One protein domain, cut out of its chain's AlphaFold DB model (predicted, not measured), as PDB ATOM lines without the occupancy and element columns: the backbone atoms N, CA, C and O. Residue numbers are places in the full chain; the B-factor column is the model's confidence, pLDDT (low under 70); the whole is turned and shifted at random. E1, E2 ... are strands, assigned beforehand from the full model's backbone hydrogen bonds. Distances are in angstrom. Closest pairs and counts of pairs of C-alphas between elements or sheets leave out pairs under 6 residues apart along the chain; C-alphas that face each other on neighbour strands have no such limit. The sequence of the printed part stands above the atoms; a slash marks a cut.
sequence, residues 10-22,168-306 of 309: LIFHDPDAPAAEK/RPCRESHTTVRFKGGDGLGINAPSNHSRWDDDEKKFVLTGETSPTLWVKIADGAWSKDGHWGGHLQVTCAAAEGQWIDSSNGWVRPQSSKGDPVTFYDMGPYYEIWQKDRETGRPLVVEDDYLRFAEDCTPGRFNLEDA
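Overview. This is residues 10 to 22 and 168 to 306 of the 309 residues of an uncharacterized protein of Actinobacteria bacterium OV450 (UniProt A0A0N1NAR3). Picture a six-stranded antiparallel sheet, E6 E7 E10 E11 E12 E13, curled like part of a barrel, with the two-stranded sheet E1 E14 set crosswise over part of it in a sandwich, two sheets face to face. The small hairpins E2 E3 and E8 E9 pack at its sides, and the hairpin E4 E5, residues 195 to 204, sticks out as an arm. The printed part has 152 residues with no named helix and fourteen named strands, E1 to E14 in order; the class is all strand, though named strands hold 66 residues, under half. The whole is compact, with a radius of gyration of the C-alphas of 15.0 A and spans of 46 by 42 by 29 A.

Along the chain. Find C-alpha 10 at (30.014, -33.964, -17.853), where E1 runs to residue 13. After the cut come E2, residues 177 to 179, E3, 185 to 187, E4, 195 to 197, and E5, 202 to 204. From C-alpha 214 at (30.857, -29.734, -19.251), E6 runs 23.7 A to residue 224, bending by 90 degrees at 219; E7, 227 to 234, runs 20.9 A and bends by 61 degrees at 231. Next read E8, 243 to 245, E9, 252 to 254, E10, 261 to 265, E11, 270 to 274, E12, 281 to 286, and E13, 289 to 292. E14, 301 to 305, ends at C-alpha 305 (30.964, -38.290, -22.418).

Arrangement. Begin with the large, strongly twisted sheet, whose edge strands are E6 and E13. In the hairpin E6 E7, N 218 and O 231 are 2.8 A apart; between E7 and E10, look at N 230 and O 261, 2.9 A. E10 to E13 form a meander, each strand the antiparallel neighbour of the one before: see N 262 and O 273, 2.8 A, N 283 and O 272, 2.7 A, and N 284 and O 291, 2.8 A. Facing this sheet, E1 and E14 are antiparallel at 156 degrees, with N 10 and O 304 2.8 A apart; the sandwich's strands cross at 80 degrees. The closest C-alphas of E1 and E6 are those of Leu 10 and Trp 214, 4.5 A; of E3 and E13, Gly 186 and Tyr 289, 4.1 A; of E7 and E8, Gln 233 and Trp 243, 4.5 A. E4 and E5 are apart from E1 and E14.

Size, cuts and confidence. The two farthest C-alphas, of Asp 198 and Thr 279, are 46.9 A apart. Residues 23 to 167 are not printed; C-alphas 22 and 168 are 11.2 A apart across this cut. Of the links printed whole, none is long. Mean pLDDT of the printed part is 80.3; look for values under 70 at 30 residues, among them 189 to 200 and 202 to 211.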
ATOM      1  N   LEU A  10      30.753 -34.489 -18.988       84.69
ATOM      2  CA  LEU A  10      30.014 -33.964 -17.853       84.69
ATOM      3  C   LEU A  10      30.400 -34.720 -16.584       84.69
ATOM      4  O   LEU A  10      30.531 -35.942 -16.600       84.69
ATOM      5  N   ILE A  11      30.561 -33.986 -15.484       88.50
ATOM      6  CA  ILE A  11      30.765 -34.546 -14.143       88.50
ATOM      7  C   ILE A  11      29.440 -34.449 -13.382       88.50
ATOM      8  O   ILE A  11      28.847 -33.370 -13.304       88.50
ATOM      9  N   PHE A  12      28.987 -35.552 -12.792       90.19
ATOM     10  CA  PHE A  12      27.835 -35.559 -11.887       90.19
ATOM     11  C   PHE A  12      28.147 -36.317 -10.599       90.19
ATOM     12  O   PHE A  12      29.011 -37.191 -10.573       90.19
ATOM     13  N   HIS A  13      27.479 -35.927  -9.517       92.38
ATOM     14  CA  HIS A  13      27.665 -36.509  -8.194       92.38
ATOM     15  C   HIS A  13      26.775 -37.740  -8.027       92.38
ATOM     16  O   HIS A  13      25.574 -37.651  -8.228       92.38
ATOM     17  N   ASP A  14      27.343 -38.870  -7.641       92.12
ATOM     18  CA  ASP A  14      26.631 -40.139  -7.517       92.12
ATOM     19  C   ASP A  14      26.816 -40.709  -6.100       92.12
ATOM     20  O   ASP A  14      27.654 -41.590  -5.887       92.12
ATOM     21  N   PRO A  15      26.095 -40.173  -5.096       90.19
ATOM     22  CA  PRO A  15      26.302 -40.551  -3.696       90.19
ATOM     23  C   PRO A  15      26.017 -42.040  -3.438       90.19
ATOM     24  O   PRO A  15      26.655 -42.651  -2.570       90.19
ATOM     25  N   ASP A  16      25.108 -42.618  -4.224       90.00
ATOM     26  CA  ASP A  16      24.615 -43.986  -4.081       90.00
ATOM     27  C   ASP A  16      25.474 -45.022  -4.822       90.00
ATOM     28  O   ASP A  16      25.285 -46.225  -4.615       90.00
ATOM     29  N   ALA A  17      26.462 -44.590  -5.620       90.38
ATOM     30  CA  ALA A  17      27.401 -45.498  -6.273       90.38
ATOM     31  C   ALA A  17      28.037 -46.451  -5.244       90.38
ATOM     32  O   ALA A  17      28.579 -45.995  -4.229       90.38
ATOM     33  N   PRO A  18      27.998 -47.776  -5.450       89.19
ATOM     34  CA  PRO A  18      28.499 -48.718  -4.461       89.19
ATOM     35  C   PRO A  18      30.018 -48.582  -4.298       89.19
ATOM     36  O   PRO A  18      30.736 -48.186  -5.211       89.19
ATOM     37  N   ALA A  19      30.532 -48.936  -3.117       86.12
ATOM     38  CA  ALA A  19      31.971 -48.873  -2.843       86.12
ATOM     39  C   ALA A  19      32.794 -49.880  -3.673       86.12
ATOM     40  O   ALA A  19      33.995 -49.693  -3.837       86.12
ATOM     41  N   ALA A  20      32.149 -50.939  -4.164       84.56
ATOM     42  CA  ALA A  20      32.724 -51.945  -5.043       84.56
ATOM     43  C   ALA A  20      31.638 -52.465  -5.991       84.56
ATOM     44  O   ALA A  20      30.459 -52.498  -5.628       84.56
ATOM     45  N   GLU A  21      32.033 -52.894  -7.188       81.50
ATOM     46  CA  GLU A  21      31.116 -53.590  -8.085       81.50
ATOM     47  C   GLU A  21      30.632 -54.892  -7.449       81.50
ATOM     48  O   GLU A  21      31.392 -55.627  -6.809       81.50
ATOM     49  N   LYS A  22      29.346 -55.192  -7.641       82.81
ATOM     50  CA  LYS A  22      28.803 -56.476  -7.228       82.81
ATOM     51  C   LYS A  22      29.298 -57.533  -8.207       82.81
ATOM     52  O   LYS A  22      28.973 -57.496  -9.388       82.81
ATOM     53  N   ARG A 168      25.468 -49.375 -13.120       84.88
ATOM     54  CA  ARG A 168      25.213 -48.390 -14.171       84.88
ATOM     55  C   ARG A 168      24.884 -47.059 -13.507       84.88
ATOM     56  O   ARG A 168      23.793 -46.941 -12.949       84.88
ATOM     57  N   PRO A 169      25.796 -46.077 -13.564       83.75
ATOM     58  CA  PRO A 169      25.533 -44.746 -13.045       83.75
ATOM     59  C   PRO A 169      24.262 -44.170 -13.667       83.75
ATOM     60  O   PRO A 169      24.094 -44.203 -14.889       83.75
ATOM     61  N   CYS A 170      23.374 -43.631 -12.836       78.44
ATOM     62  CA  CYS A 170      22.170 -42.960 -13.302       78.44
ATOM     63  C   CYS A 170      22.291 -41.464 -13.032       78.44
ATOM     64  O   CYS A 170      22.382 -41.027 -11.884       78.44
ATOM     65  N   ARG A 171      22.306 -40.664 -14.100       78.00
ATOM     66  CA  ARG A 171      22.270 -39.211 -13.968       78.00
ATOM     67  C   ARG A 171      20.838 -38.752 -13.741       78.00
ATOM     68  O   ARG A 171      19.961 -38.961 -14.576       78.00
ATOM     69  N   GLU A 172      20.647 -38.003 -12.667       73.62
ATOM     70  CA  GLU A 172      19.417 -37.289 -12.384       73.62
ATOM     71  C   GLU A 172      19.643 -35.777 -12.411       73.62
ATOM     72  O   GLU A 172      20.759 -35.251 -12.312       73.62
ATOM     73  N   SER A 173      18.547 -35.031 -12.544       71.44
ATOM     74  CA  SER A 173      18.603 -33.566 -12.551       71.44
ATOM     75  C   SER A 173      19.241 -32.997 -11.283       71.44
ATOM     76  O   SER A 173      19.944 -31.985 -11.354       71.44
ATOM     77  N   HIS A 174      19.011 -33.693 -10.175       74.25
ATOM     78  CA  HIS A 174      19.363 -33.318  -8.824       74.25
ATOM     79  C   HIS A 174      20.809 -33.731  -8.458       74.25
ATOM     80  O   HIS A 174      21.398 -33.219  -7.520       74.25
ATOM     81  N   THR A 175      21.430 -34.606  -9.251       79.69
ATOM     82  CA  THR A 175      22.835 -35.030  -9.108       79.69
ATOM     83  C   THR A 175      23.786 -34.324 -10.075       79.69
ATOM     84  O   THR A 175      25.011 -34.414  -9.964       79.69
ATOM     85  N   THR A 176      23.235 -33.576 -11.032       83.88
ATOM     86  CA  THR A 176      24.005 -32.872 -12.060       83.88
ATOM     87  C   THR A 176      24.662 -31.604 -11.504       83.88
ATOM     88  O   THR A 176      23.981 -30.745 -10.939       83.88
ATOM     89  N   VAL A 177      25.964 -31.436 -11.753       86.38
ATOM     90  CA  VAL A 177      26.718 -30.223 -11.394       86.38
ATOM     91  C   VAL A 177      26.424 -29.083 -12.378       86.38
ATOM     92  O   VAL A 177      26.392 -29.279 -13.596       86.38
ATOM     93  N   ARG A 178      26.219 -27.871 -11.855       81.69
ATOM     94  CA  ARG A 178      25.770 -26.677 -12.584       81.69
ATOM     95  C   ARG A 178      26.519 -25.419 -12.147       81.69
ATOM     96  O   ARG A 178      27.021 -25.329 -11.027       81.69
ATOM     97  N   PHE A 179      26.532 -24.410 -13.013       77.25
ATOM     98  CA  PHE A 179      26.974 -23.065 -12.637       77.25
ATOM     99  C   PHE A 179      25.890 -22.370 -11.810       77.25
ATOM    100  O   PHE A 179      24.744 -22.259 -12.248       77.25
ATOM    101  N   LYS A 180      26.241 -21.874 -10.620       71.19
ATOM    102  CA  LYS A 180      25.365 -20.985  -9.848       71.19
ATOM    103  C   LYS A 180      25.560 -19.544 -10.321       71.19
ATOM    104  O   LYS A 180      26.660 -19.159 -10.691       71.19
ATOM    105  N   GLY A 181      24.521 -18.711 -10.220       62.19
ATOM    106  CA  GLY A 181      24.598 -17.255 -10.436       62.19
ATOM    107  C   GLY A 181      25.424 -16.474  -9.393       62.19
ATOM    108  O   GLY A 181      25.156 -15.301  -9.163       62.19
ATOM    109  N   GLY A 182      26.378 -17.123  -8.727       66.81
ATOM    110  CA  GLY A 182      27.327 -16.555  -7.769       66.81
ATOM    111  C   GLY A 182      28.690 -17.236  -7.931       66.81
ATOM    112  O   GLY A 182      28.889 -17.989  -8.878       66.81
ATOM    113  N   ASP A 183      29.626 -17.020  -7.009       67.69
ATOM    114  CA  ASP A 183      31.028 -17.421  -7.200       67.69
ATOM    115  C   ASP A 183      31.325 -18.936  -7.045       67.69
ATOM    116  O   ASP A 183      32.387 -19.281  -6.544       67.69
ATOM    117  N   GLY A 184      30.437 -19.875  -7.382       78.06
ATOM    118  CA  GLY A 184      30.709 -21.309  -7.170       78.06
ATOM    119  C   GLY A 184      29.878 -22.259  -8.029       78.06
ATOM    120  O   GLY A 184      28.867 -21.864  -8.606       78.06
ATOM    121  N   LEU A 185      30.302 -23.523  -8.118       84.69
ATOM    122  CA  LEU A 185      29.553 -24.601  -8.784       84.69
ATOM    123  C   LEU A 185      28.653 -25.331  -7.789       84.69
ATOM    124  O   LEU A 185      29.103 -25.640  -6.688       84.69
ATOM    125  N   GLY A 186      27.411 -25.625  -8.179       83.31
ATOM    126  CA  GLY A 186      26.425 -26.282  -7.319       83.31
ATOM    127  C   GLY A 186      25.761 -27.508  -7.938       83.31
ATOM    128  O   GLY A 186      25.739 -27.675  -9.153       83.31
ATOM    129  N   ILE A 187      25.204 -28.354  -7.088       80.75
ATOM    130  CA  ILE A 187      24.320 -29.477  -7.403       80.75
ATOM    131  C   ILE A 187      22.894 -29.010  -7.084       80.75
ATOM    132  O   ILE A 187      22.720 -28.042  -6.351       80.75
ATOM    133  N   ASN A 188      21.858 -29.577  -7.704       72.56
ATOM    134  CA  ASN A 188      20.464 -29.139  -7.496       72.56
ATOM    135  C   ASN A 188      20.123 -27.684  -7.856       72.56
ATOM    136  O   ASN A 188      18.977 -27.271  -7.676       72.56
ATOM    137  N   ALA A 189      21.061 -26.888  -8.381       66.94
ATOM    138  CA  ALA A 189      20.775 -25.502  -8.737       66.94
ATOM    139  C   ALA A 189      19.603 -25.469  -9.737       66.94
ATOM    140  O   ALA A 189      19.669 -26.197 -10.732       66.94
ATOM    141  N   PRO A 190      18.535 -24.682  -9.501       56.25
ATOM    142  CA  PRO A 190      17.316 -24.736 -10.301       56.25
ATOM    143  C   PRO A 190      17.640 -24.641 -11.795       56.25
ATOM    144  O   PRO A 190      18.301 -23.706 -12.247       56.25
ATOM    145  N   SER A 191      17.228 -25.656 -12.561       53.78
ATOM    146  CA  SER A 191      17.315 -25.613 -14.027       53.78
ATOM    147  C   SER A 191      16.229 -24.678 -14.464       53.78
ATOM    148  O   SER A 191      15.060 -24.954 -14.197       53.78
ATOM    149  N   ASN A 192      16.593 -23.613 -15.161       50.78
ATOM    150  CA  ASN A 192      15.561 -22.732 -15.665       50.78
ATOM    151  C   ASN A 192      14.748 -23.420 -16.763       50.78
ATOM    152  O   ASN A 192      13.560 -23.141 -16.847       50.78
ATOM    153  N   HIS A 193      15.303 -24.372 -17.531       51.66
ATOM    154  CA  HIS A 193      14.555 -25.042 -18.602       51.66
ATOM    155  C   HIS A 193      15.083 -26.453 -18.922       51.66
ATOM    156  O   HIS A 193      16.297 -26.652 -19.034       51.66
ATOM    157  N   SER A 194      14.163 -27.404 -19.114       55.28
ATOM    158  CA  SER A 194      14.377 -28.696 -19.781       55.28
ATOM    159  C   SER A 194      13.903 -28.619 -21.234       55.28
ATOM    160  O   SER A 194      12.888 -27.979 -21.514       55.28
ATOM    161  N   ARG A 195      14.590 -29.297 -22.157       54.56
ATOM    162  CA  ARG A 195      14.170 -29.422 -23.561       54.56
ATOM    163  C   ARG A 195      13.560 -30.804 -23.782       54.56
ATOM    164  O   ARG A 195      14.031 -31.777 -23.213       54.56
ATOM    165  N   TRP A 196      12.507 -30.894 -24.586       68.00
ATOM    166  CA  TRP A 196      11.989 -32.185 -25.041       68.00
ATOM    167  C   TRP A 196      12.972 -32.804 -26.042       68.00
ATOM    168  O   TRP A 196      13.292 -32.167 -27.050       68.00
ATOM    169  N   ASP A 197      13.466 -34.002 -25.742       65.50
ATOM    170  CA  ASP A 197      14.196 -34.843 -26.684       65.50
ATOM    171  C   ASP A 197      13.199 -35.716 -27.438       65.50
ATOM    172  O   ASP A 197      12.433 -36.477 -26.838       65.50
ATOM    173  N   ASP A 198      13.167 -35.555 -28.758       56.53
ATOM    174  CA  ASP A 198      12.174 -36.222 -29.588       56.53
ATOM    175  C   ASP A 198      12.607 -37.632 -30.014       56.53
ATOM    176  O   ASP A 198      11.748 -38.424 -30.408       56.53
ATOM    177  N   ASP A 199      13.886 -37.975 -29.863       60.16
ATOM    178  CA  ASP A 199      14.422 -39.307 -30.143       60.16
ATOM    179  C   ASP A 199      14.286 -40.201 -28.902       60.16
ATOM    180  O   ASP A 199      13.800 -41.330 -28.984       60.16
ATOM    181  N   GLU A 200      14.587 -39.659 -27.720       60.22
ATOM    182  CA  GLU A 200      14.463 -40.362 -26.440       60.22
ATOM    183  C   GLU A 200      13.066 -40.239 -25.798       60.22
ATOM    184  O   GLU A 200      12.805 -40.842 -24.754       60.22
ATOM    185  N   LYS A 201      12.161 -39.450 -26.403       72.62
ATOM    186  CA  LYS A 201      10.788 -39.176 -25.924       72.62
ATOM    187  C   LYS A 201      10.722 -38.787 -24.443       72.62
ATOM    188  O   LYS A 201       9.790 -39.161 -23.724       72.62
ATOM    189  N   LYS A 202      11.706 -38.019 -23.978       61.56
ATOM    190  CA  LYS A 202      11.806 -37.545 -22.593       61.56
ATOM    191  C   LYS A 202      12.333 -36.115 -22.555       61.56
ATOM    192  O   LYS A 202      12.974 -35.642 -23.485       61.56
ATOM    193  N   PHE A 203      12.071 -35.406 -21.461       55.22
ATOM    194  CA  PHE A 203      12.706 -34.109 -21.232       55.22
ATOM    195  C   PHE A 203      14.168 -34.313 -20.821       55.22
ATOM    196  O   PHE A 203      14.443 -34.956 -19.810       55.22
ATOM    197  N   VAL A 204      15.093 -33.734 -21.583       55.31
ATOM    198  CA  VAL A 204      16.534 -33.758 -21.330       55.31
ATOM    199  C   VAL A 204      17.031 -32.389 -20.867       55.31
ATOM    200  O   VAL A 204      16.534 -31.326 -21.259       55.31
ATOM    201  N   LEU A 205      18.036 -32.411 -19.995       55.22
ATOM    202  CA  LEU A 205      18.777 -31.224 -19.583       55.22
ATOM    203  C   LEU A 205      19.846 -30.931 -20.637       55.22
ATOM    204  O   LEU A 205      20.841 -31.652 -20.701       55.22
ATOM    205  N   THR A 206      19.662 -29.888 -21.448       50.19
ATOM    206  CA  THR A 206      20.690 -29.440 -22.397       50.19
ATOM    207  C   THR A 206      21.541 -28.324 -21.794       50.19
ATOM    208  O   THR A 206      21.032 -27.394 -21.159       50.19
ATOM    209  N   GLY A 207      22.856 -28.400 -22.022       46.28
ATOM    210  CA  GLY A 207      23.846 -27.426 -21.539       46.28
ATOM    211  C   GLY A 207      23.672 -26.002 -22.090       46.28
ATOM    212  O   GLY A 207      24.323 -25.081 -21.606       46.28
ATOM    213  N   GLU A 208      22.794 -25.814 -23.082       44.81
ATOM    214  CA  GLU A 208      22.462 -24.518 -23.689       44.81
ATOM    215  C   GLU A 208      21.485 -23.686 -22.840       44.81
ATOM    216  O   GLU A 208      21.565 -22.459 -22.850       44.81
ATOM    217  N   THR A 209      20.569 -24.321 -22.094       47.44
ATOM    218  CA  THR A 209      19.516 -23.618 -21.324       47.44
ATOM    219  C   THR A 209      19.611 -23.812 -19.812       47.44
ATOM    220  O   THR A 209      19.006 -23.057 -19.052       47.44
ATOM    221  N   SER A 210      20.378 -24.807 -19.366       56.91
ATOM    222  CA  SER A 210      20.802 -24.985 -17.978       56.91
ATOM    223  C   SER A 210      22.305 -25.250 -18.012       56.91
ATOM    224  O   SER A 210      22.685 -26.311 -18.501       56.91
ATOM    225  N   PRO A 211      23.174 -24.326 -17.561       62.97
ATOM    226  CA  PRO A 211      24.612 -24.480 -17.730       62.97
ATOM    227  C   PRO A 211      25.107 -25.614 -16.821       62.97
ATOM    228  O   PRO A 211      25.387 -25.423 -15.637       62.97
ATOM    229  N   THR A 212      25.135 -26.829 -17.366       74.12
ATOM    230  CA  THR A 212      25.713 -28.017 -16.739       74.12
ATOM    231  C   THR A 212      27.222 -27.986 -16.913       74.12
ATOM    232  O   THR A 212      27.731 -27.481 -17.917       74.12
ATOM    233  N   LEU A 213      27.945 -28.533 -15.941       79.31
ATOM    234  CA  LEU A 213      29.399 -28.536 -15.957       79.31
ATOM    235  C   LEU A 213      29.937 -29.535 -16.986       79.31
ATOM    236  O   LEU A 213      30.226 -30.686 -16.669       79.31
ATOM    237  N   TRP A 214      30.086 -29.061 -18.218       83.69
ATOM    238  CA  TRP A 214      30.857 -29.734 -19.251       83.69
ATOM    239  C   TRP A 214      32.298 -29.253 -19.202       83.69
ATOM    240  O   TRP A 214      32.564 -28.047 -19.153       83.69
ATOM    241  N   VAL A 215      33.222 -30.205 -19.201       85.56
ATOM    242  CA  VAL A 215      34.654 -29.956 -19.102       85.56
ATOM    243  C   VAL A 215      35.426 -30.831 -20.064       85.56
ATOM    244  O   VAL A 215      34.987 -31.903 -20.460       85.56
ATOM    245  N   LYS A 216      36.634 -30.403 -20.384       86.75
ATOM    246  CA  LYS A 216      37.664 -31.244 -20.991       86.75
ATOM    247  C   LYS A 216      38.921 -31.173 -20.139       86.75
ATOM    248  O   LYS A 216      39.153 -30.166 -19.464       86.75
ATOM    249  N   ILE A 217      39.777 -32.188 -20.229       86.19
ATOM    250  CA  ILE A 217      41.155 -32.030 -19.763       86.19
ATOM    251  C   ILE A 217      41.918 -31.226 -20.814       86.19
ATOM    252  O   ILE A 217      42.063 -31.666 -21.957       86.19
ATOM    253  N   ALA A 218      42.436 -30.066 -20.429       80.00
ATOM    254  CA  ALA A 218      43.287 -29.242 -21.273       80.00
ATOM    255  C   ALA A 218      44.732 -29.216 -20.750       80.00
ATOM    256  O   ALA A 218      44.978 -29.364 -19.555       80.00
ATOM    257  N   ASP A 219      45.680 -29.041 -21.679       66.44
ATOM    258  CA  ASP A 219      47.107 -28.775 -21.453       66.44
ATOM    259  C   ASP A 219      47.755 -29.533 -20.275       66.44
ATOM    260  O   ASP A 219      47.881 -29.006 -19.167       66.44
ATOM    261  N   GLY A 220      48.237 -30.755 -20.533       62.59
ATOM    262  CA  GLY A 220      48.949 -31.568 -19.535       62.59
ATOM    263  C   GLY A 220      48.171 -32.781 -19.029       62.59
ATOM    264  O   GLY A 220      48.374 -33.200 -17.892       62.59
ATOM    265  N   ALA A 221      47.291 -33.341 -19.865       74.00
ATOM    266  CA  ALA A 221      46.633 -34.607 -19.574       74.00
ATOM    267  C   ALA A 221      47.679 -35.713 -19.365       74.00
ATOM    268  O   ALA A 221      48.519 -35.954 -20.237       74.00
ATOM    269  N   TRP A 222      47.619 -36.380 -18.221       79.38
ATOM    270  CA  TRP A 222      48.513 -37.474 -17.868       79.38
ATOM    271  C   TRP A 222      47.705 -38.709 -17.478       79.38
ATOM    272  O   TRP A 222      46.540 -38.616 -17.099       79.38
ATOM    273  N   SER A 223      48.329 -39.880 -17.592       81.81
ATOM    274  CA  SER A 223      47.779 -41.130 -17.074       81.81
ATOM    275  C   SER A 223      48.901 -41.997 -16.518       81.81
ATOM    276  O   SER A 223      49.967 -42.104 -17.130       81.81
ATOM    277  N   LYS A 224      48.665 -42.588 -15.345       75.81
ATOM    278  CA  LYS A 224      49.590 -43.481 -14.648       75.81
ATOM    279  C   LYS A 224      48.793 -44.449 -13.772       75.81
ATOM    280  O   LYS A 224      47.863 -44.026 -13.100       75.81
ATOM    281  N   ASP A 225      49.151 -45.733 -13.805       76.00
ATOM    282  CA  ASP A 225      48.576 -46.790 -12.954       76.00
ATOM    283  C   ASP A 225      47.033 -46.867 -12.975       76.00
ATOM    284  O   ASP A 225      46.394 -47.147 -11.972       76.00
ATOM    285  N   GLY A 226      46.416 -46.598 -14.134       72.31
ATOM    286  CA  GLY A 226      44.952 -46.593 -14.293       72.31
ATOM    287  C   GLY A 226      44.274 -45.279 -13.893       72.31
ATOM    288  O   GLY A 226      43.124 -45.051 -14.254       72.31
ATOM    289  N   HIS A 227      44.999 -44.371 -13.245       83.12
ATOM    290  CA  HIS A 227      44.543 -43.023 -12.930       83.12
ATOM    291  C   HIS A 227      44.925 -42.048 -14.038       83.12
ATOM    292  O   HIS A 227      45.822 -42.301 -14.858       83.12
ATOM    293  N   TRP A 228      44.223 -40.925 -14.082       87.06
ATOM    294  CA  TRP A 228      44.479 -39.876 -15.058       87.06
ATOM    295  C   TRP A 228      44.100 -38.514 -14.505       87.06
ATOM    296  O   TRP A 228      43.336 -38.406 -13.555       87.06
ATOM    297  N   GLY A 229      44.653 -37.455 -15.080       88.00
ATOM    298  CA  GLY A 229      44.449 -36.117 -14.552       88.00
ATOM    299  C   GLY A 229      44.969 -35.024 -15.463       88.00
ATOM    300  O   GLY A 229      45.497 -35.285 -16.545       88.00
ATOM    301  N   GLY A 230      44.799 -33.786 -15.022       89.75
ATOM    302  CA  GLY A 230      45.213 -32.579 -15.727       89.75
ATOM    303  C   GLY A 230      44.373 -31.379 -15.305       89.75
ATOM    304  O   GLY A 230      43.669 -31.424 -14.299       89.75
ATOM    305  N   HIS A 231      44.434 -30.293 -16.069       90.44
ATOM    306  CA  HIS A 231      43.651 -29.096 -15.773       90.44
ATOM    307  C   HIS A 231      42.287 -29.188 -16.456       90.44
ATOM    308  O   HIS A 231      42.211 -29.438 -17.661       90.44
ATOM    309  N   LEU A 232      41.209 -28.977 -15.702       89.06
ATOM    310  CA  LEU A 232      39.860 -28.971 -16.261       89.06
ATOM    311  C   LEU A 232      39.528 -27.593 -16.823       89.06
ATOM    312  O   LEU A 232      39.615 -26.585 -16.120       89.06
ATOM    313  N   GLN A 233      39.118 -27.569 -18.086       88.44
ATOM    314  CA  GLN A 233      38.619 -26.375 -18.752       88.44
ATOM    315  C   GLN A 233      37.152 -26.573 -19.115       88.44
ATOM    316  O   GLN A 233      36.788 -27.592 -19.701       88.44
ATOM    317  N   VAL A 234      36.327 -25.590 -18.777       86.06
ATOM    318  CA  VAL A 234      34.900 -25.564 -19.071       86.06
ATOM    319  C   VAL A 234      34.677 -25.445 -20.577       86.06
ATOM    320  O   VAL A 234      35.322 -24.647 -21.260       86.06
ATOM    321  N   THR A 235      33.742 -26.234 -21.091       82.12
ATOM    322  CA  THR A 235      33.374 -26.284 -22.514       82.12
ATOM    323  C   THR A 235      31.945 -25.818 -22.785       82.12
ATOM    324  O   THR A 235      31.599 -25.590 -23.939       82.12
ATOM    325  N   CYS A 236      31.098 -25.652 -21.763       73.81
ATOM    326  CA  CYS A 236      29.759 -25.096 -21.961       73.81
ATOM    327  C   CYS A 236      29.806 -23.579 -22.218       73.81
ATOM    328  O   CYS A 236      30.630 -22.874 -21.634       73.81
ATOM    329  N   ALA A 237      28.856 -23.062 -23.004       68.00
ATOM    330  CA  ALA A 237      28.838 -21.672 -23.473       68.00
ATOM    331  C   ALA A 237      28.853 -20.605 -22.358       68.00
ATOM    332  O   ALA A 237      29.396 -19.521 -22.551       68.00
ATOM    333  N   ALA A 238      28.278 -20.890 -21.185       71.75
ATOM    334  CA  ALA A 238      28.148 -19.907 -20.102       71.75
ATOM    335  C   ALA A 238      29.487 -19.491 -19.460       71.75
ATOM    336  O   ALA A 238      29.580 -18.410 -18.885       71.75
ATOM    337  N   ALA A 239      30.500 -20.353 -19.542       78.06
ATOM    338  CA  ALA A 239      31.802 -20.179 -18.900       78.06
ATOM    339  C   ALA A 239      32.928 -20.774 -19.767       78.06
ATOM    340  O   ALA A 239      33.947 -21.241 -19.259       78.06
ATOM    341  N   GLU A 240      32.728 -20.804 -21.088       82.62
ATOM    342  CA  GLU A 240      33.622 -21.481 -22.025       82.62
ATOM    343  C   GLU A 240      35.061 -20.964 -21.903       82.62
ATOM    344  O   GLU A 240      35.322 -19.761 -21.832       82.62
ATOM    345  N   GLY A 241      36.015 -21.892 -21.866       83.62
ATOM    346  CA  GLY A 241      37.436 -21.573 -21.787       83.62
ATOM    347  C   GLY A 241      37.925 -21.207 -20.384       83.62
ATOM    348  O   GLY A 241      39.142 -21.159 -20.176       83.62
ATOM    349  N   GLN A 242      37.025 -21.008 -19.414       88.50
ATOM    350  CA  GLN A 242      37.397 -20.823 -18.013       88.50
ATOM    351  C   GLN A 242      37.895 -22.141 -17.410       88.50
ATOM    352  O   GLN A 242      37.475 -23.232 -17.793       88.50
ATOM    353  N   TRP A 243      38.818 -22.040 -16.463       88.88
ATOM    354  CA  TRP A 243      39.408 -23.171 -15.756       88.88
ATOM    355  C   TRP A 243      38.628 -23.460 -14.483       88.88
ATOM    356  O   TRP A 243      38.130 -22.536 -13.848       88.88
ATOM    357  N   ILE A 244      38.533 -24.726 -14.093       85.88
ATOM    358  CA  ILE A 244      37.984 -25.089 -12.787       85.88
ATOM    359  C   ILE A 244      39.113 -25.063 -11.770       85.88
ATOM    360  O   ILE A 244      40.091 -25.791 -11.923       85.88
ATOM    361  N   ASP A 245      38.960 -24.245 -10.735       80.06
ATOM    362  CA  ASP A 245      39.940 -24.147  -9.658       80.06
ATOM    363  C   ASP A 245      39.287 -23.769  -8.322       80.06
ATOM    364  O   ASP A 245      38.118 -23.379  -8.250       80.06
ATOM    365  N   SER A 246      40.067 -23.885  -7.253       75.69
ATOM    366  CA  SER A 246      39.724 -23.543  -5.883       75.69
ATOM    367  C   SER A 246      40.934 -22.900  -5.202       75.69
ATOM    368  O   SER A 246      41.931 -23.569  -4.928       75.69
ATOM    369  N   SER A 247      40.815 -21.618  -4.845       69.56
ATOM    370  CA  SER A 247      41.812 -20.908  -4.029       69.56
ATOM    371  C   SER A 247      41.519 -20.975  -2.523       69.56
ATOM    372  O   SER A 247      42.434 -20.872  -1.711       69.56
ATOM    373  N   ASN A 248      40.258 -21.182  -2.128       74.56
ATOM    374  CA  ASN A 248      39.806 -21.259  -0.730       74.56
ATOM    375  C   ASN A 248      39.022 -22.547  -0.409       74.56
ATOM    376  O   ASN A 248      38.290 -22.609   0.579       74.56
ATOM    377  N   GLY A 249      39.143 -23.558  -1.264       82.50
ATOM    378  CA  GLY A 249      38.379 -24.797  -1.207       82.50
ATOM    379  C   GLY A 249      37.158 -24.779  -2.123       82.50
ATOM    380  O   GLY A 249      36.841 -25.794  -2.724       82.50
ATOM    381  N   TRP A 250      36.465 -23.652  -2.290       89.94
ATOM    382  CA  TRP A 250      35.260 -23.617  -3.126       89.94
ATOM    383  C   TRP A 250      35.609 -23.656  -4.608       89.94
ATOM    384  O   TRP A 250      36.436 -22.869  -5.069       89.94
ATOM    385  N   VAL A 251      34.950 -24.541  -5.355       89.75
ATOM    386  CA  VAL A 251      35.204 -24.717  -6.786       89.75
ATOM    387  C   VAL A 251      34.512 -23.623  -7.588       89.75
ATOM    388  O   VAL A 251      33.296 -23.437  -7.482       89.75
ATOM    389  N   ARG A 252      35.282 -22.908  -8.414       88.31
ATOM    390  CA  ARG A 252      34.809 -21.775  -9.219       88.31
ATOM    391  C   ARG A 252      35.410 -21.809 -10.628       88.31
ATOM    392  O   ARG A 252      36.547 -22.260 -10.783       88.31
ATOM    393  N   PRO A 253      34.707 -21.281 -11.642       87.12
ATOM    394  CA  PRO A 253      35.342 -20.949 -12.910       87.12
ATOM    395  C   PRO A 253      36.327 -19.780 -12.736       87.12
ATOM    396  O   PRO A 253      36.012 -18.778 -12.094       87.12
ATOM    397  N   GLN A 254      37.516 -19.900 -13.322       86.12
ATOM    398  CA  GLN A 254      38.613 -18.935 -13.239       86.12
ATOM    399  C   GLN A 254      39.158 -18.586 -14.628       86.12
ATOM    400  O   GLN A 254      39.158 -19.402 -15.550       86.12
ATOM    401  N   SER A 255      39.684 -17.371 -14.788       87.44
ATOM    402  CA  SER A 255      40.330 -16.936 -16.037       87.44
ATOM    403  C   SER A 255      41.744 -17.499 -16.234       87.44
ATOM    404  O   SER A 255      42.299 -17.391 -17.325       87.44
ATOM    405  N   SER A 256      42.346 -18.084 -15.198       86.62
ATOM    406  CA  SER A 256      43.701 -18.649 -15.211       86.62
ATOM    407  C   SER A 256      43.715 -20.083 -14.693       86.62
ATOM    408  O   SER A 256      42.829 -20.478 -13.941       86.62
ATOM    409  N   LYS A 257      44.744 -20.846 -15.084       84.88
ATOM    410  CA  LYS A 257      44.942 -22.228 -14.638       84.88
ATOM    411  C   LYS A 257      45.192 -22.283 -13.136       84.88
ATOM    412  O   LYS A 257      46.040 -21.552 -12.627       84.88
ATOM    413  N   GLY A 258      44.457 -23.178 -12.497       79.06
ATOM    414  CA  GLY A 258      44.641 -23.572 -11.115       79.06
ATOM    415  C   GLY A 258      45.577 -24.750 -10.936       79.06
ATOM    416  O   GLY A 258      46.352 -25.092 -11.831       79.06
ATOM    417  N   ASP A 259      45.426 -25.410  -9.793       87.06
ATOM    418  CA  ASP A 259      46.030 -26.718  -9.560       87.06
ATOM    419  C   ASP A 259      45.358 -27.792 -10.448       87.06
ATOM    420  O   ASP A 259      44.141 -27.753 -10.660       87.06
ATOM    421  N   PRO A 260      46.115 -28.770 -10.979       89.31
ATOM    422  CA  PRO A 260      45.538 -29.868 -11.746       89.31
ATOM    423  C   PRO A 260      44.693 -30.771 -10.844       89.31
ATOM    424  O   PRO A 260      44.910 -30.835  -9.633       89.31
ATOM    425  N   VAL A 261      43.778 -31.529 -11.444       90.25
ATOM    426  CA  VAL A 261      43.016 -32.568 -10.747       90.25
ATOM    427  C   VAL A 261      43.456 -33.966 -11.169       90.25
ATOM    428  O   VAL A 261      43.933 -34.165 -12.288       90.25
ATOM    429  N   THR A 262      43.234 -34.932 -10.290       91.38
ATOM    430  CA  THR A 262      43.408 -36.364 -10.524       91.38
ATOM    431  C   THR A 262      42.075 -37.079 -10.380       91.38
ATOM    432  O   THR A 262      41.352 -36.869  -9.409       91.38
ATOM    433  N   PHE A 263      41.781 -37.957 -11.328       91.94
ATOM    434  CA  PHE A 263      40.671 -38.893 -11.307       91.94
ATOM    435  C   PHE A 263      41.198 -40.259 -10.873       91.94
ATOM    436  O   PHE A 263      41.987 -40.897 -11.579       91.94
ATOM    437  N   TYR A 264      40.745 -40.702  -9.707       92.19
ATOM    438  CA  TYR A 264      40.984 -42.043  -9.205       92.19
ATOM    439  C   TYR A 264      39.778 -42.912  -9.535       92.19
ATOM    440  O   TYR A 264      38.688 -42.689  -9.017       92.19
ATOM    441  N   ASP A 265      39.987 -43.874 -10.427       90.31
ATOM    442  CA  ASP A 265      38.993 -44.880 -10.787       90.31
ATOM    443  C   ASP A 265      38.797 -45.864  -9.626       90.31
ATOM    444  O   ASP A 265      39.754 -46.518  -9.202       90.31
ATOM    445  N   MET A 266      37.574 -45.932  -9.103       90.00
ATOM    446  CA  MET A 266      37.182 -46.830  -8.012       90.00
ATOM    447  C   MET A 266      36.342 -48.014  -8.510       90.00
ATOM    448  O   MET A 266      35.857 -48.795  -7.692       90.00
ATOM    449  N   GLY A 267      36.160 -48.149  -9.829       88.00
ATOM    450  CA  GLY A 267      35.214 -49.057 -10.472       88.00
ATOM    451  C   GLY A 267      33.860 -48.370 -10.696       88.00
ATOM    452  O   GLY A 267      33.678 -47.744 -11.737       88.00
ATOM    453  N   PRO A 268      32.913 -48.402  -9.736       90.31
ATOM    454  CA  PRO A 268      31.570 -47.834  -9.929       90.31
ATOM    455  C   PRO A 268      31.504 -46.296 -10.005       90.31
ATOM    456  O   PRO A 268      30.450 -45.738 -10.318       90.31
ATOM    457  N   TYR A 269      32.586 -45.605  -9.639       93.50
ATOM    458  CA  TYR A 269      32.676 -44.146  -9.599       93.50
ATOM    459  C   TYR A 269      34.137 -43.683  -9.644       93.50
ATOM    460  O   TYR A 269      35.075 -44.467  -9.495       93.50
ATOM    461  N   TYR A 270      34.320 -42.375  -9.789       93.38
ATOM    462  CA  TYR A 270      35.583 -41.673  -9.629       93.38
ATOM    463  C   TYR A 270      35.605 -40.879  -8.329       93.38
ATOM    464  O   TYR A 270      34.657 -40.160  -8.005       93.38
ATOM    465  N   GLU A 271      36.737 -40.926  -7.638       95.12
ATOM    466  CA  GLU A 271      37.106 -39.846  -6.735       95.12
ATOM    467  C   GLU A 271      37.920 -38.813  -7.508       95.12
ATOM    468  O   GLU A 271      38.881 -39.150  -8.205       95.12
ATOM    469  N   ILE A 272      37.561 -37.543  -7.362       93.69
ATOM    470  CA  ILE A 272      38.260 -36.437  -8.013       93.69
ATOM    471  C   ILE A 272      39.028 -35.680  -6.942       93.69
ATOM    472  O   ILE A 272      38.459 -35.312  -5.922       93.69
ATOM    473  N   TRP A 273      40.311 -35.442  -7.164       93.31
ATOM    474  CA  TRP A 273      41.204 -34.796  -6.206       93.31
ATOM    475  C   TRP A 273      41.891 -33.603  -6.856       93.31
ATOM    476  O   TRP A 273      42.333 -33.711  -7.992       93.31
ATOM    477  N   GLN A 274      42.011 -32.473  -6.164       91.69
ATOM    478  CA  GLN A 274      42.929 -31.401  -6.557       91.69
ATOM    479  C   GLN A 274      44.337 -31.841  -6.150       91.69
ATOM    480  O   GLN A 274      44.557 -32.089  -4.969       91.69
ATOM    481  N   LYS A 275      45.272 -31.936  -7.102       88.31
ATOM    482  CA  LYS A 275      46.562 -32.652  -6.986       88.31
ATOM    483  C   LYS A 275      46.349 -34.158  -6.816       88.31
ATOM    484  O   LYS A 275      45.534 -34.727  -7.533       88.31
ATOM    485  N   ASP A 276      47.103 -34.813  -5.942       87.69
ATOM    486  CA  ASP A 276      47.040 -36.251  -5.668       87.69
ATOM    487  C   ASP A 276      46.434 -36.548  -4.286       87.69
ATOM    488  O   ASP A 276      46.150 -35.644  -3.505       87.69
ATOM    489  N   ARG A 277      46.225 -37.830  -3.975       90.12
ATOM    490  CA  ARG A 277      45.694 -38.286  -2.678       90.12
ATOM    491  C   ARG A 277      46.587 -37.991  -1.471       90.12
ATOM    492  O   ARG A 277      46.087 -37.992  -0.353       90.12
ATOM    493  N   GLU A 278      47.890 -37.805  -1.669       86.75
ATOM    494  CA  GLU A 278      48.851 -37.655  -0.568       86.75
ATOM    495  C   GLU A 278      48.979 -36.198  -0.116       86.75
ATOM    496  O   GLU A 278      49.182 -35.922   1.065       86.75
ATOM    497  N   THR A 279      48.879 -35.265  -1.061       86.19
ATOM    498  CA  THR A 279      49.162 -33.836  -0.855       86.19
ATOM    499  C   THR A 279      47.985 -32.927  -1.197       86.19
ATOM    500  O   THR A 279      48.044 -31.713  -0.984       86.19
ATOM    501  N   GLY A 280      46.944 -33.504  -1.785       90.00
ATOM    502  CA  GLY A 280      45.809 -32.804  -2.345       90.00
ATOM    503  C   GLY A 280      44.565 -32.814  -1.472       90.00
ATOM    504  O   GLY A 280      44.573 -33.192  -0.303       90.00
ATOM    505  N   ARG A 281      43.470 -32.369  -2.083       93.31
ATOM    506  CA  ARG A 281      42.156 -32.234  -1.448       93.31
ATOM    507  C   ARG A 281      41.117 -32.962  -2.289       93.31
ATOM    508  O   ARG A 281      41.058 -32.684  -3.492       93.31
ATOM    509  N   PRO A 282      40.301 -33.864  -1.729       95.12
ATOM    510  CA  PRO A 282      39.226 -34.472  -2.490       95.12
ATOM    511  C   PRO A 282      38.132 -33.457  -2.807       95.12
ATOM    512  O   PRO A 282      37.843 -32.541  -2.034       95.12
ATOM    513  N   LEU A 283      37.500 -33.652  -3.957       94.88
ATOM    514  CA  LEU A 283      36.263 -32.993  -4.319       94.88
ATOM    515  C   LEU A 283      35.134 -33.592  -3.483       94.88
ATOM    516  O   LEU A 283      34.960 -34.810  -3.430       94.88
ATOM    517  N   VAL A 284      34.350 -32.732  -2.854       94.56
ATOM    518  CA  VAL A 284      33.175 -33.087  -2.062       94.56
ATOM    519  C   VAL A 284      32.012 -32.167  -2.399       94.56
ATOM    520  O   VAL A 284      32.172 -31.148  -3.079       94.56
ATOM    521  N   VAL A 285      30.839 -32.549  -1.905       92.00
ATOM    522  CA  VAL A 285      29.627 -31.736  -1.944       92.00
ATOM    523  C   VAL A 285      29.355 -31.213  -0.541       92.00
ATOM    524  O   VAL A 285      29.145 -31.997   0.380       92.00
ATOM    525  N   GLU A 286      29.353 -29.894  -0.384       90.31
ATOM    526  CA  GLU A 286      29.054 -29.201   0.870       90.31
ATOM    527  C   GLU A 286      28.005 -28.123   0.595       90.31
ATOM    528  O   GLU A 286      28.208 -27.274  -0.271       90.31
ATOM    529  N   ASP A 287      26.869 -28.176   1.299       87.56
ATOM    530  CA  ASP A 287      25.728 -27.266   1.115       87.56
ATOM    531  C   ASP A 287      25.254 -27.141  -0.348       87.56
ATOM    532  O   ASP A 287      24.976 -26.044  -0.827       87.56
ATOM    533  N   ASP A 288      25.184 -28.267  -1.072       87.44
ATOM    534  CA  ASP A 288      24.908 -28.334  -2.519       87.44
ATOM    535  C   ASP A 288      25.971 -27.651  -3.405       87.44
ATOM    536  O   ASP A 288      25.716 -27.387  -4.576       87.44
ATOM    537  N   TYR A 289      27.178 -27.379  -2.907       88.94
ATOM    538  CA  TYR A 289      28.284 -26.806  -3.683       88.94
ATOM    539  C   TYR A 289      29.482 -27.735  -3.768       88.94
ATOM    540  O   TYR A 289      29.785 -28.491  -2.848       88.94
ATOM    541  N   LEU A 290      30.202 -27.644  -4.883       91.69
ATOM    542  CA  LEU A 290      31.465 -28.346  -5.043       91.69
ATOM    543  C   LEU A 290      32.582 -27.644  -4.270       91.69
ATOM    544  O   LEU A 290      32.813 -26.438  -4.425       91.69
ATOM    545  N   ARG A 291      33.325 -28.432  -3.494       92.50
ATOM    546  CA  ARG A 291      34.460 -27.959  -2.705       92.50
ATOM    547  C   ARG A 291      35.606 -28.967  -2.735       92.50
ATOM    548  O   ARG A 291      35.380 -30.154  -2.564       92.50
ATOM    549  N   PHE A 292      36.832 -28.499  -2.914       93.25
ATOM    550  CA  PHE A 292      38.045 -29.228  -2.564       93.25
ATOM    551  C   PHE A 292      38.382 -28.950  -1.096       93.25
ATOM    552  O   PHE A 292      38.877 -27.872  -0.756       93.25
ATOM    553  N   ALA A 293      38.067 -29.891  -0.211       91.81
ATOM    554  CA  ALA A 293      38.219 -29.726   1.236       91.81
ATOM    555  C   ALA A 293      39.314 -30.644   1.794       91.81
ATOM    556  O   ALA A 293      39.624 -31.663   1.198       91.81
ATOM    557  N   GLU A 294      39.934 -30.257   2.909       90.06
ATOM    558  CA  GLU A 294      40.901 -31.098   3.632       90.06
ATOM    559  C   GLU A 294      40.171 -32.000   4.637       90.06
ATOM    560  O   GLU A 294      39.085 -31.652   5.102       90.06
ATOM    561  N   ASP A 295      40.772 -33.146   4.967       86.25
ATOM    562  CA  ASP A 295      40.321 -34.070   6.021       86.25
ATOM    563  C   ASP A 295      38.858 -34.551   5.911       86.25
ATOM    564  O   ASP A 295      38.187 -34.802   6.915       86.25
ATOM    565  N   CYS A 296      38.351 -34.718   4.688       89.75
ATOM    566  CA  CYS A 296      36.991 -35.187   4.426       89.75
ATOM    567  C   CYS A 296      36.949 -36.471   3.584       89.75
ATOM    568  O   CYS A 296      37.899 -36.835   2.888       89.75
ATOM    569  N   THR A 297      35.820 -37.183   3.655       91.94
ATOM    570  CA  THR A 297      35.556 -38.336   2.788       91.94
ATOM    571  C   THR A 297      35.315 -37.855   1.354       91.94
ATOM    572  O   THR A 297      34.452 -36.995   1.169       91.94
ATOM    573  N   PRO A 298      36.021 -38.398   0.345       94.62
ATOM    574  CA  PRO A 298      35.830 -37.992  -1.040       94.62
ATOM    575  C   PRO A 298      34.401 -38.211  -1.527       94.62
ATOM    576  O   PRO A 298      33.772 -39.228  -1.221       94.62
ATOM    577  N   GLY A 299      33.903 -37.265  -2.320       94.31
ATOM    578  CA  GLY A 299      32.653 -37.438  -3.042       94.31
ATOM    579  C   GLY A 299      32.798 -38.493  -4.137       94.31
ATOM    580  O   GLY A 299      33.885 -38.724  -4.674       94.31
ATOM    581  N   ARG A 300      31.674 -39.116  -4.482       95.31
ATOM    582  CA  ARG A 300      31.588 -40.095  -5.564       95.31
ATOM    583  C   ARG A 300      31.066 -39.402  -6.809       95.31
ATOM    584  O   ARG A 300      30.005 -38.782  -6.763       95.31
ATOM    585  N   PHE A 301      31.806 -39.474  -7.907       93.81
ATOM    586  CA  PHE A 301      31.448 -38.785  -9.143       93.81
ATOM    587  C   PHE A 301      31.475 -39.729 -10.332       93.81
ATOM    588  O   PHE A 301      32.326 -40.605 -10.419       93.81
ATOM    589  N   ASN A 302      30.581 -39.512 -11.287       92.38
ATOM    590  CA  ASN A 302      30.555 -40.243 -12.544       92.38
ATOM    591  C   ASN A 302      30.678 -39.288 -13.736       92.38
ATOM    592  O   ASN A 302      30.449 -38.078 -13.618       92.38
ATOM    593  N   LEU A 303      31.130 -39.835 -14.868       87.94
ATOM    594  CA  LEU A 303      31.513 -39.067 -16.052       87.94
ATOM    595  C   LEU A 303      30.706 -39.488 -17.278       87.94
ATOM    596  O   LEU A 303      30.881 -40.599 -17.783       87.94
ATOM    597  N   GLU A 304      29.924 -38.572 -17.830       82.06
ATOM    598  CA  GLU A 304      29.152 -38.780 -19.060       82.06
ATOM    599  C   GLU A 304      29.876 -38.100 -20.228       82.06
ATOM    600  O   GLU A 304      30.128 -36.899 -20.191       82.06
ATOM    601  N   ASP A 305      30.303 -38.862 -21.237       72.31
ATOM    602  CA  ASP A 305      30.964 -38.290 -22.418       72.31
ATOM    603  C   ASP A 305      29.910 -37.761 -23.403       72.31
ATOM    604  O   ASP A 305      28.851 -38.365 -23.564       72.31
ATOM    605  N   ALA A 306      30.206 -36.660 -24.102       53.84
ATOM    606  CA  ALA A 306      29.284 -36.026 -25.058       53.84
ATOM    607  C   ALA A 306      28.982 -36.891 -26.303       53.84
ATOM    608  O   ALA A 306      28.230 -36.478 -27.180       53.84
TER     609      ALA A 306